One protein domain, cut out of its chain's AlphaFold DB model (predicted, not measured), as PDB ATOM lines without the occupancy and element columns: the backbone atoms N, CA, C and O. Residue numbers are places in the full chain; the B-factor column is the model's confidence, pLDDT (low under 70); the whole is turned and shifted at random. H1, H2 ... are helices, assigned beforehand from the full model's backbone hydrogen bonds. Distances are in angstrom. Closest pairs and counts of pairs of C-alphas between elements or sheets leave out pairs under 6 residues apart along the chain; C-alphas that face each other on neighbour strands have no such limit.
ATOM      1  N   ALA A   2     181.630 158.315 204.724       87.88
ATOM      2  CA  ALA A   2     180.245 158.424 205.141       87.88
ATOM      3  C   ALA A   2     179.642 157.021 205.272       87.88
ATOM      4  O   ALA A   2     180.086 156.089 204.598       87.88
ATOM      5  N   ALA A   3     178.646 156.894 206.137       94.44
ATOM      6  CA  ALA A   3     177.742 155.758 206.215       94.44
ATOM      7  C   ALA A   3     176.317 156.310 206.299       94.44
ATOM      8  O   ALA A   3     176.104 157.381 206.869       94.44
ATOM      9  N   SER A   4     175.344 155.599 205.734       96.44
ATOM     10  CA  SER A   4     173.942 155.982 205.884       96.44
ATOM     11  C   SER A   4     173.442 155.637 207.288       96.44
ATOM     12  O   SER A   4     173.883 154.664 207.905       96.44
ATOM     13  N   PHE A   5     172.463 156.393 207.789       96.94
ATOM     14  CA  PHE A   5     171.786 156.059 209.047       96.94
ATOM     15  C   PHE A   5     171.074 154.708 208.983       96.94
ATOM     16  O   PHE A   5     171.004 154.013 209.990       96.94
ATOM     17  N   GLN A   6     170.603 154.299 207.802       97.81
ATOM     18  CA  GLN A   6     170.038 152.968 207.591       97.81
ATOM     19  C   GLN A   6     171.066 151.867 207.882       97.81
ATOM     20  O   GLN A   6     170.751 150.923 208.601       97.81
ATOM     21  N   LEU A   7     172.307 152.017 207.398       96.38
ATOM     22  CA  LEU A   7     173.379 151.056 207.658       96.38
ATOM     23  C   LEU A   7     173.736 150.998 209.149       96.38
ATOM     24  O   LEU A   7     173.857 149.910 209.707       96.38
ATOM     25  N   LEU A   8     173.884 152.159 209.798       97.69
ATOM     26  CA  LEU A   8     174.199 152.235 211.230       97.69
ATOM     27  C   LEU A   8     173.071 151.650 212.089       97.69
ATOM     28  O   LEU A   8     173.341 150.927 213.045       97.69
ATOM     29  N   ASN A   9     171.811 151.909 211.729       97.44
ATOM     30  CA  ASN A   9     170.655 151.320 212.396       97.44
ATOM     31  C   ASN A   9     170.629 149.798 212.241       97.44
ATOM     32  O   ASN A   9     170.427 149.091 213.223       97.44
ATOM     33  N   PHE A  10     170.862 149.302 211.024       96.81
ATOM     34  CA  PHE A  10     170.881 147.871 210.747       96.81
ATOM     35  C   PHE A  10     171.984 147.162 211.533       96.81
ATOM     36  O   PHE A  10     171.700 146.200 212.238       96.81
ATOM     37  N   LEU A  11     173.212 147.684 211.488       96.81
ATOM     38  CA  LEU A  11     174.329 147.160 212.270       96.81
ATOM     39  C   LEU A  11     174.034 147.188 213.774       96.81
ATOM     40  O   LEU A  11     174.286 146.202 214.459       96.81
ATOM     41  N   HIS A  12     173.475 148.284 214.291       96.38
ATOM     42  CA  HIS A  12     173.122 148.391 215.706       96.38
ATOM     43  C   HIS A  12     172.115 147.302 216.109       96.38
ATOM     44  O   HIS A  12     172.406 146.520 217.011       96.38
ATOM     45  N   ILE A  13     170.983 147.182 215.413       96.19
ATOM     46  CA  ILE A  13     169.977 146.156 215.730       96.19
ATOM     47  C   ILE A  13     170.563 144.748 215.575       96.19
ATOM     48  O   ILE A  13     170.389 143.912 216.457       96.19
ATOM     49  N   LEU A  14     171.325 144.493 214.509       96.12
ATOM     50  CA  LEU A  14     171.961 143.196 214.289       96.12
ATOM     51  C   LEU A  14     172.951 142.842 215.409       96.12
ATOM     52  O   LEU A  14     172.985 141.697 215.857       96.12
ATOM     53  N   SER A  15     173.726 143.814 215.896       94.88
ATOM     54  CA  SER A  15     174.653 143.598 217.011       94.88
ATOM     55  C   SER A  15     173.927 143.239 218.311       94.88
ATOM     56  O   SER A  15     174.418 142.396 219.055       94.88
ATOM     57  N   LEU A  16     172.737 143.802 218.553       93.00
ATOM     58  CA  LEU A  16     171.931 143.501 219.738       93.00
ATOM     59  C   LEU A  16     171.224 142.144 219.628       93.00
ATOM     60  O   LEU A  16     171.276 141.346 220.557       93.00
ATOM     61  N   CYS A  17     170.589 141.859 218.489       96.00
ATOM     62  CA  CYS A  17     169.782 140.651 218.310       96.00
ATOM     63  C   CYS A  17     170.629 139.404 218.028       96.00
ATOM     64  O   CYS A  17     170.376 138.343 218.589       96.00
ATOM     65  N   ALA A  18     171.631 139.520 217.153       95.62
ATOM     66  CA  ALA A  18     172.424 138.389 216.675       95.62
ATOM     67  C   ALA A  18     173.839 138.348 217.270       95.62
ATOM     68  O   ALA A  18     174.635 137.496 216.878       95.62
ATOM     69  N   LYS A  19     174.186 139.280 218.173       92.75
ATOM     70  CA  LYS A  19     175.524 139.390 218.788       92.75
ATOM     71  C   LYS A  19     176.657 139.425 217.751       92.75
ATOM     72  O   LYS A  19     177.767 138.964 218.002       92.75
ATOM     73  N   THR A  20     176.369 139.956 216.561       94.56
ATOM     74  CA  THR A  20     177.335 140.023 215.460       94.56
ATOM     75  C   THR A  20     178.392 141.078 215.761       94.56
ATOM     76  O   THR A  20     178.066 142.217 216.103       94.56
ATOM     77  N   SER A  21     179.665 140.714 215.604       94.81
ATOM     78  CA  SER A  21     180.756 141.665 215.772       94.81
ATOM     79  C   SER A  21     180.766 142.680 214.623       94.81
ATOM     80  O   SER A  21     180.459 142.362 213.471       94.81
ATOM     81  N   VAL A  22     181.176 143.918 214.906       94.50
ATOM     82  CA  VAL A  22     181.312 144.943 213.855       94.50
ATOM     83  C   VAL A  22     182.346 144.529 212.806       94.50
ATOM     84  O   VAL A  22     182.236 144.901 211.639       94.50
ATOM     85  N   TYR A  23     183.344 143.744 213.213       94.94
ATOM     86  CA  TYR A  23     184.352 143.193 212.320       94.94
ATOM     87  C   TYR A  23     183.735 142.228 211.305       94.94
ATOM     88  O   TYR A  23     183.938 142.399 210.104       94.94
ATOM     89  N   ASP A  24     182.931 141.267 211.763       95.62
ATOM     90  CA  ASP A  24     182.285 140.293 210.879       95.62
ATOM     91  C   ASP A  24     181.267 140.964 209.961       95.62
ATOM     92  O   ASP A  24     181.229 140.674 208.764       95.62
ATOM     93  N   PHE A  25     180.516 141.937 210.480       95.25
ATOM     94  CA  PHE A  25     179.625 142.749 209.659       95.25
ATOM     95  C   PHE A  25     180.384 143.517 208.572       95.25
ATOM     96  O   PHE A  25     179.982 143.528 207.409       95.25
ATOM     97  N   TYR A  26     181.513 144.137 208.920       94.50
ATOM     98  CA  TYR A  26     182.330 144.856 207.948       94.50
ATOM     99  C   TYR A  26     182.906 143.915 206.880       94.50
ATOM    100  O   TYR A  26     182.844 144.232 205.693       94.50
ATOM    101  N   ARG A  27     183.375 142.723 207.267       92.75
ATOM    102  CA  ARG A  27     183.837 141.692 206.321       92.75
ATOM    103  C   ARG A  27     182.728 141.182 205.412       92.75
ATOM    104  O   ARG A  27     182.983 140.884 204.248       92.75
ATOM    105  N   MET A  28     181.507 141.064 205.926       93.44
ATOM    106  CA  MET A  28     180.342 140.742 205.109       93.44
ATOM    107  C   MET A  28     180.121 141.826 204.045       93.44
ATOM    108  O   MET A  28     179.965 141.481 202.879       93.44
ATOM    109  N   LEU A  29     180.185 143.115 204.401       92.25
ATOM    110  CA  LEU A  29     180.083 144.208 203.422       92.25
ATOM    111  C   LEU A  29     181.199 144.152 202.366       92.25
ATOM    112  O   LEU A  29     180.928 144.345 201.180       92.25
ATOM    113  N   GLU A  30     182.436 143.851 202.774       90.88
ATOM    114  CA  GLU A  30     183.552 143.651 201.842       90.88
ATOM    115  C   GLU A  30     183.252 142.510 200.862       90.88
ATOM    116  O   GLU A  30     183.373 142.699 199.655       90.88
ATOM    117  N   LYS A  31     182.778 141.358 201.357       90.94
ATOM    118  CA  LYS A  31     182.432 140.193 200.528       90.94
ATOM    119  C   LYS A  31     181.237 140.439 199.605       90.94
ATOM    120  O   LYS A  31     181.256 139.951 198.483       90.94
ATOM    121  N   LEU A  32     180.224 141.184 200.049       91.31
ATOM    122  CA  LEU A  32     179.084 141.571 199.207       91.31
ATOM    123  C   LEU A  32     179.506 142.513 198.073       91.31
ATOM    124  O   LEU A  32     178.911 142.482 197.002       91.31
ATOM    125  N   THR A  33     180.533 143.332 198.306       88.69
ATOM    126  CA  THR A  33     181.062 144.264 197.302       88.69
ATOM    127  C   THR A  33     182.016 143.565 196.331       88.69
ATOM    128  O   THR A  33     181.936 143.769 195.124       88.69
ATOM    129  N   MET A  34     182.941 142.756 196.855       86.00
ATOM    130  CA  MET A  34     183.926 142.008 196.079       86.00
ATOM    131  C   MET A  34     184.347 140.749 196.843       86.00
ATOM    132  O   MET A  34     185.130 140.798 197.792       86.00
ATOM    133  N   ASN A  35     183.857 139.589 196.410       87.69
ATOM    134  CA  ASN A  35     184.143 138.304 197.057       87.69
ATOM    135  C   ASN A  35     185.402 137.597 196.524       87.69
ATOM    136  O   ASN A  35     185.817 136.597 197.107       87.69
ATOM    137  N   THR A  36     186.019 138.106 195.455       88.06
ATOM    138  CA  THR A  36     187.165 137.474 194.777       88.06
ATOM    139  C   THR A  36     188.501 137.703 195.487       88.06
ATOM    140  O   THR A  36     189.488 137.055 195.160       88.06
ATOM    141  N   GLY A  37     188.559 138.644 196.438       80.25
ATOM    142  CA  GLY A  37     189.805 139.052 197.098       80.25
ATOM    143  C   GLY A  37     190.749 139.872 196.207       80.25
ATOM    144  O   GLY A  37     191.832 140.244 196.653       80.25
ATOM    145  N   MET A  38     190.348 140.190 194.973       85.44
ATOM    146  CA  MET A  38     191.116 141.042 194.067       85.44
ATOM    147  C   MET A  38     190.704 142.506 194.229       85.44
ATOM    148  O   MET A  38     189.521 142.820 194.330       85.44
ATOM    149  N   GLY A  39     191.682 143.417 194.250       81.44
ATOM    150  CA  GLY A  39     191.414 144.859 194.302       81.44
ATOM    151  C   GLY A  39     190.772 145.345 195.606       81.44
ATOM    152  O   GLY A  39     190.005 146.306 195.576       81.44
ATOM    153  N   VAL A  40     191.063 144.695 196.744       78.00
ATOM    154  CA  VAL A  40     190.489 145.047 198.055       78.00
ATOM    155  C   VAL A  40     190.796 146.515 198.392       78.00
ATOM    156  O   VAL A  40     191.968 146.881 198.541       78.00
ATOM    157  N   PRO A  41     189.773 147.380 198.531       81.19
ATOM    158  CA  PRO A  41     189.981 148.770 198.911       81.19
ATOM    159  C   PRO A  41     190.607 148.891 200.304       81.19
ATOM    160  O   PRO A  41     190.478 148.008 201.150       81.19
ATOM    161  N   LYS A  42     191.239 150.036 200.593       88.19
ATOM    162  CA  LYS A  42     191.747 150.316 201.947       88.19
ATOM    163  C   LYS A  42     190.623 150.161 202.975       88.19
ATOM    164  O   LYS A  42     189.602 150.843 202.865       88.19
ATOM    165  N   SER A  43     190.866 149.340 204.000       90.25
ATOM    166  CA  SER A  43     189.883 149.074 205.050       90.25
ATOM    167  C   SER A  43     189.399 150.364 205.707       90.25
ATOM    168  O   SER A  43     190.157 151.259 206.098       90.25
ATOM    169  N   ARG A  44     188.081 150.445 205.821       93.00
ATOM    170  CA  ARG A  44     187.318 151.553 206.382       93.00
ATOM    171  C   ARG A  44     186.703 151.208 207.744       93.00
ATOM    172  O   ARG A  44     186.078 152.065 208.367       93.00
ATOM    173  N   TYR A  45     186.999 150.013 208.254       94.12
ATOM    174  CA  TYR A  45     186.534 149.468 209.529       94.12
ATOM    175  C   TYR A  45     186.664 150.444 210.709       94.12
ATOM    176  O   TYR A  45     185.685 150.730 211.391       94.12
ATOM    177  N   LYS A  46     187.851 151.031 210.928       93.12
ATOM    178  CA  LYS A  46     188.093 151.933 212.074       93.12
ATOM    179  C   LYS A  46     187.191 153.169 212.071       93.12
ATOM    180  O   LYS A  46     186.841 153.685 213.124       93.12
ATOM    181  N   ALA A  47     186.845 153.676 210.893       94.31
ATOM    182  CA  ALA A  47     185.955 154.822 210.787       94.31
ATOM    183  C   ALA A  47     184.483 154.408 210.914       94.31
ATOM    184  O   ALA A  47     183.732 155.150 211.536       94.31
ATOM    185  N   LEU A  48     184.096 153.218 210.431       95.25
ATOM    186  CA  LEU A  48     182.785 152.638 210.735       95.25
ATOM    187  C   LEU A  48     182.589 152.464 212.247       95.25
ATOM    188  O   LEU A  48     181.563 152.889 212.763       95.25
ATOM    189  N   MET A  49     183.591 151.941 212.961       93.69
ATOM    190  CA  MET A  49     183.560 151.813 214.426       93.69
ATOM    191  C   MET A  49     183.315 153.155 215.120       93.69
ATOM    192  O   MET A  49     182.472 153.243 216.004       93.69
ATOM    193  N   ARG A  50     183.995 154.226 214.690       93.25
ATOM    194  CA  ARG A  50     183.776 155.573 215.248       93.25
ATOM    195  C   ARG A  50     182.369 156.105 214.977       93.25
ATOM    196  O   ARG A  50     181.744 156.631 215.890       93.25
ATOM    197  N   MET A  51     181.865 155.947 213.751       95.94
ATOM    198  CA  MET A  51     180.492 156.348 213.413       95.94
ATOM    199  C   MET A  51     179.460 155.541 214.211       95.94
ATOM    200  O   MET A  51     178.443 156.087 214.622       95.94
ATOM    201  N   LEU A  52     179.733 154.259 214.473       95.19
ATOM    202  CA  LEU A  52     178.863 153.408 215.278       95.19
ATOM    203  C   LEU A  52     178.869 153.805 216.762       95.19
ATOM    204  O   LEU A  52     177.805 153.864 217.363       95.19
ATOM    205  N   LEU A  53     180.029 154.140 217.337       93.19
ATOM    206  CA  LEU A  53     180.118 154.668 218.706       93.19
ATOM    207  C   LEU A  53     179.301 155.957 218.865       93.19
ATOM    208  O   LEU A  53     178.526 156.089 219.810       93.19
ATOM    209  N   GLN A  54     179.426 156.880 217.908       94.38
ATOM    210  CA  GLN A  54     178.613 158.098 217.867       94.38
ATOM    211  C   GLN A  54     177.124 157.767 217.734       94.38
ATOM    212  O   GLN A  54     176.302 158.325 218.453       94.38
ATOM    213  N   TRP A  55     176.766 156.819 216.865       96.00
ATOM    214  CA  TRP A  55     175.386 156.364 216.701       96.00
ATOM    215  C   TRP A  55     174.797 155.795 217.993       96.00
ATOM    216  O   TRP A  55     173.688 156.174 218.364       96.00
ATOM    217  N   TRP A  56     175.521 154.924 218.701       94.00
ATOM    218  CA  TRP A  56     175.080 154.379 219.987       94.00
ATOM    219  C   TRP A  56     174.878 155.471 221.029       94.00
ATOM    220  O   TRP A  56     173.840 155.491 221.688       94.00
ATOM    221  N   HIS A  57     175.810 156.417 221.125       93.38
ATOM    222  CA  HIS A  57     175.678 157.552 222.031       93.38
ATOM    223  C   HIS A  57     174.445 158.413 221.704       93.38
ATOM    224  O   HIS A  57     173.647 158.704 222.590       93.38
ATOM    225  N   LEU A  58     174.204 158.724 220.426       94.12
ATOM    226  CA  LEU A  58     173.001 159.452 220.000       94.12
ATOM    227  C   LEU A  58     171.709 158.691 220.329       94.12
ATOM    228  O   LEU A  58     170.708 159.304 220.692       94.12
ATOM    229  N   LYS A  59     171.703 157.357 220.201       94.38
ATOM    230  CA  LYS A  59     170.544 156.535 220.588       94.38
ATOM    231  C   LYS A  59     170.309 156.560 222.092       94.38
ATOM    232  O   LYS A  59     169.162 156.698 222.495       94.38
ATOM    233  N   MET A  60     171.372 156.490 222.888       92.50
ATOM    234  CA  MET A  60     171.304 156.597 224.344       92.50
ATOM    235  C   MET A  60     170.709 157.944 224.775       92.50
ATOM    236  O   MET A  60     169.720 157.965 225.498       92.50
ATOM    237  N   LEU A  61     171.220 159.056 224.232       92.94
ATOM    238  CA  LEU A  61     170.688 160.401 224.493       92.94
ATOM    239  C   LEU A  61     169.225 160.549 224.061       92.94
ATOM    240  O   LEU A  61     168.417 161.137 224.776       92.94
ATOM    241  N   LYS A  62     168.866 159.998 222.893       92.38
ATOM    242  CA  LYS A  62     167.482 160.013 222.409       92.38
ATOM    243  C   LYS A  62     166.553 159.226 223.333       92.38
ATOM    244  O   LYS A  62     165.443 159.679 223.583       92.38
ATOM    245  N   HIS A  63     166.977 158.055 223.807       91.56
ATOM    246  CA  HIS A  63     166.181 157.234 224.721       91.56
ATOM    247  C   HIS A  63     166.022 157.901 226.089       91.56
ATOM    248  O   HIS A  63     164.931 157.861 226.640       91.56
ATOM    249  N   GLY A  64     167.061 158.578 226.584       90.19
ATOM    250  CA  GLY A  64     166.991 159.388 227.803       90.19
ATOM    251  C   GLY A  64     166.241 160.716 227.642       90.19
ATOM    252  O   GLY A  64     166.241 161.520 228.563       90.19
ATOM    253  N   GLY A  65     165.650 160.999 226.475       90.38
ATOM    254  CA  GLY A  65     164.868 162.218 226.248       90.38
ATOM    255  C   GLY A  65     165.673 163.520 226.282       90.38
ATOM    256  O   GLY A  65     165.076 164.593 226.244       90.38
ATOM    257  N   GLN A  66     167.010 163.454 226.293       89.12
ATOM    258  CA  GLN A  66     167.864 164.623 226.524       89.12
ATOM    259  C   GLN A  66     167.658 165.721 225.476       89.12
ATOM    260  O   GLN A  66     167.665 166.896 225.809       89.12
ATOM    261  N   GLY A  67     167.316 165.359 224.235       85.94
ATOM    262  CA  GLY A  67     166.984 166.323 223.178       85.94
ATOM    263  C   GLY A  67     165.735 167.188 223.423       85.94
ATOM    264  O   GLY A  67     165.509 168.120 222.657       85.94
ATOM    265  N   HIS A  68     164.923 166.896 224.446       86.06
ATOM    266  CA  HIS A  68     163.768 167.711 224.848       86.06
ATOM    267  C   HIS A  68     164.065 168.651 226.024       86.06
ATOM    268  O   HIS A  68     163.246 169.515 226.332       86.06
ATOM    269  N   MET A  69     165.219 168.498 226.677       82.44
ATOM    270  CA  MET A  69     165.602 169.333 227.811       82.44
ATOM    271  C   MET A  69     166.120 170.694 227.317       82.44
ATOM    272  O   MET A  69     166.793 170.739 226.293       82.44
ATOM    273  N   PRO A  70     165.869 171.819 228.009       74.06
ATOM    274  CA  PRO A  70     166.274 173.147 227.527       74.06
ATOM    275  C   PRO A  70     167.794 173.340 227.337       74.06
ATOM    276  O   PRO A  70     168.199 174.167 226.526       74.06
ATOM    277  N   ASN A  71     168.636 172.563 228.039       66.25
ATOM    278  CA  ASN A  71     170.102 172.725 228.095       66.25
ATOM    279  C   ASN A  71     170.849 171.434 227.658       66.25
ATOM    280  O   ASN A  71     171.696 170.882 228.358       66.25
ATOM    281  N   SER A  72     170.490 170.928 226.480       69.12
ATOM    282  CA  SER A  72     169.998 169.562 226.236       69.12
ATOM    283  C   SER A  72     170.985 168.388 226.072       69.12
ATOM    284  O   SER A  72     170.555 167.307 225.688       69.12
ATOM    285  N   ILE A  73     172.293 168.539 226.272       77.44
ATOM    286  CA  ILE A  73     173.243 167.395 226.258       77.44
ATOM    287  C   ILE A  73     174.408 167.694 227.201       77.44
ATOM    288  O   ILE A  73     174.822 166.834 227.972       77.44
ATOM    289  N   GLU A  74     174.906 168.930 227.168       81.44
ATOM    290  CA  GLU A  74     176.056 169.379 227.964       81.44
ATOM    291  C   GLU A  74     175.794 169.343 229.474       81.44
ATOM    292  O   GLU A  74     176.731 169.169 230.246       81.44
ATOM    293  N   MET A  75     174.532 169.467 229.897       83.56
ATOM    294  CA  MET A  75     174.138 169.364 231.305       83.56
ATOM    295  C   MET A  75     173.738 167.951 231.744       83.56
ATOM    296  O   MET A  75     173.324 167.803 232.892       83.56
ATOM    297  N   THR A  76     173.848 166.933 230.880       88.38
ATOM    298  CA  THR A  76     173.534 165.545 231.264       88.38
ATOM    299  C   THR A  76     174.446 165.141 232.420       88.38
ATOM    300  O   THR A  76     175.669 165.106 232.263       88.38
ATOM    301  N   GLN A  77     173.856 164.876 233.580       88.44
ATOM    302  CA  GLN A  77     174.575 164.503 234.788       88.44
ATOM    303  C   GLN A  77     174.922 163.016 234.779       88.44
ATOM    304  O   GLN A  77     174.501 162.233 233.919       88.44
TER     305      GLN A  77
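Overview. This is residues 2 to 77 of the 199 residues of the protein "CxC2 domain-containing protein" of Armillaria ostoyae (UniProt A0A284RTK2). H3, the longest helix, runs through the middle of a long, loose shape, and H1 crosses it at its mid-length. H2 begins near the start of H3 and runs off, with the link after it folding back to H3 at one end of the whole, while residues 64 to 77 trail away at the other end. The printed part has 76 residues with three named helices, in the order H1, H2, H3, and no named strand; the class is all helix. It is loose, with a radius of gyration of the C-alphas of 15.8 A, and the C-alphas span 52 by 25 by 18 A.

Along the chain. H1 is residues 5 to 18, 19.3 A from first to last C-alpha, and C-alpha 5 is at (171.786, 156.059, 209.047). H2 is residues 22 to 33, 16.6 A long. H3 is residues 45 to 63, 26.6 A long, and C-alpha 63 is at (166.181, 157.234, 224.721).

Arrangement. The helices show mostly crossed packing, with no touching pair at a shallow tilt. H1 and H2 only just touch, with 3 pairs of C-alphas within 8 A; the closest C-alphas, of Leu 11 and Phe 25, are 7.4 A apart. They run opposite ways at a steep tilt of 57 degrees. Residues 8 to 12 of H1 touch residues 51 to 56 of H3, about perpendicular at 84 degrees; the closest C-alphas, of Leu 8 and Leu 52, are 6.3 A apart. H2 and H3 only just touch, with 3 such pairs, the closest being Tyr 26 and Tyr 45, C-alphas 6.4 A apart. They run opposite ways at a steep tilt of 60 degrees. In H1, H2 and H3 every O i to N i+4 pair is within hydrogen-bond range.

Size, cuts and confidence. The C-alphas of Thr 36 and Pro 70, the two farthest apart, are 52.7 A apart. The printed part has no cut. The link from H1 to H2 is tight, and the link from H2 to H3, 11 residues, is long. The mean pLDDT of the printed part is 90.8; residues 71 to 72 are under 70.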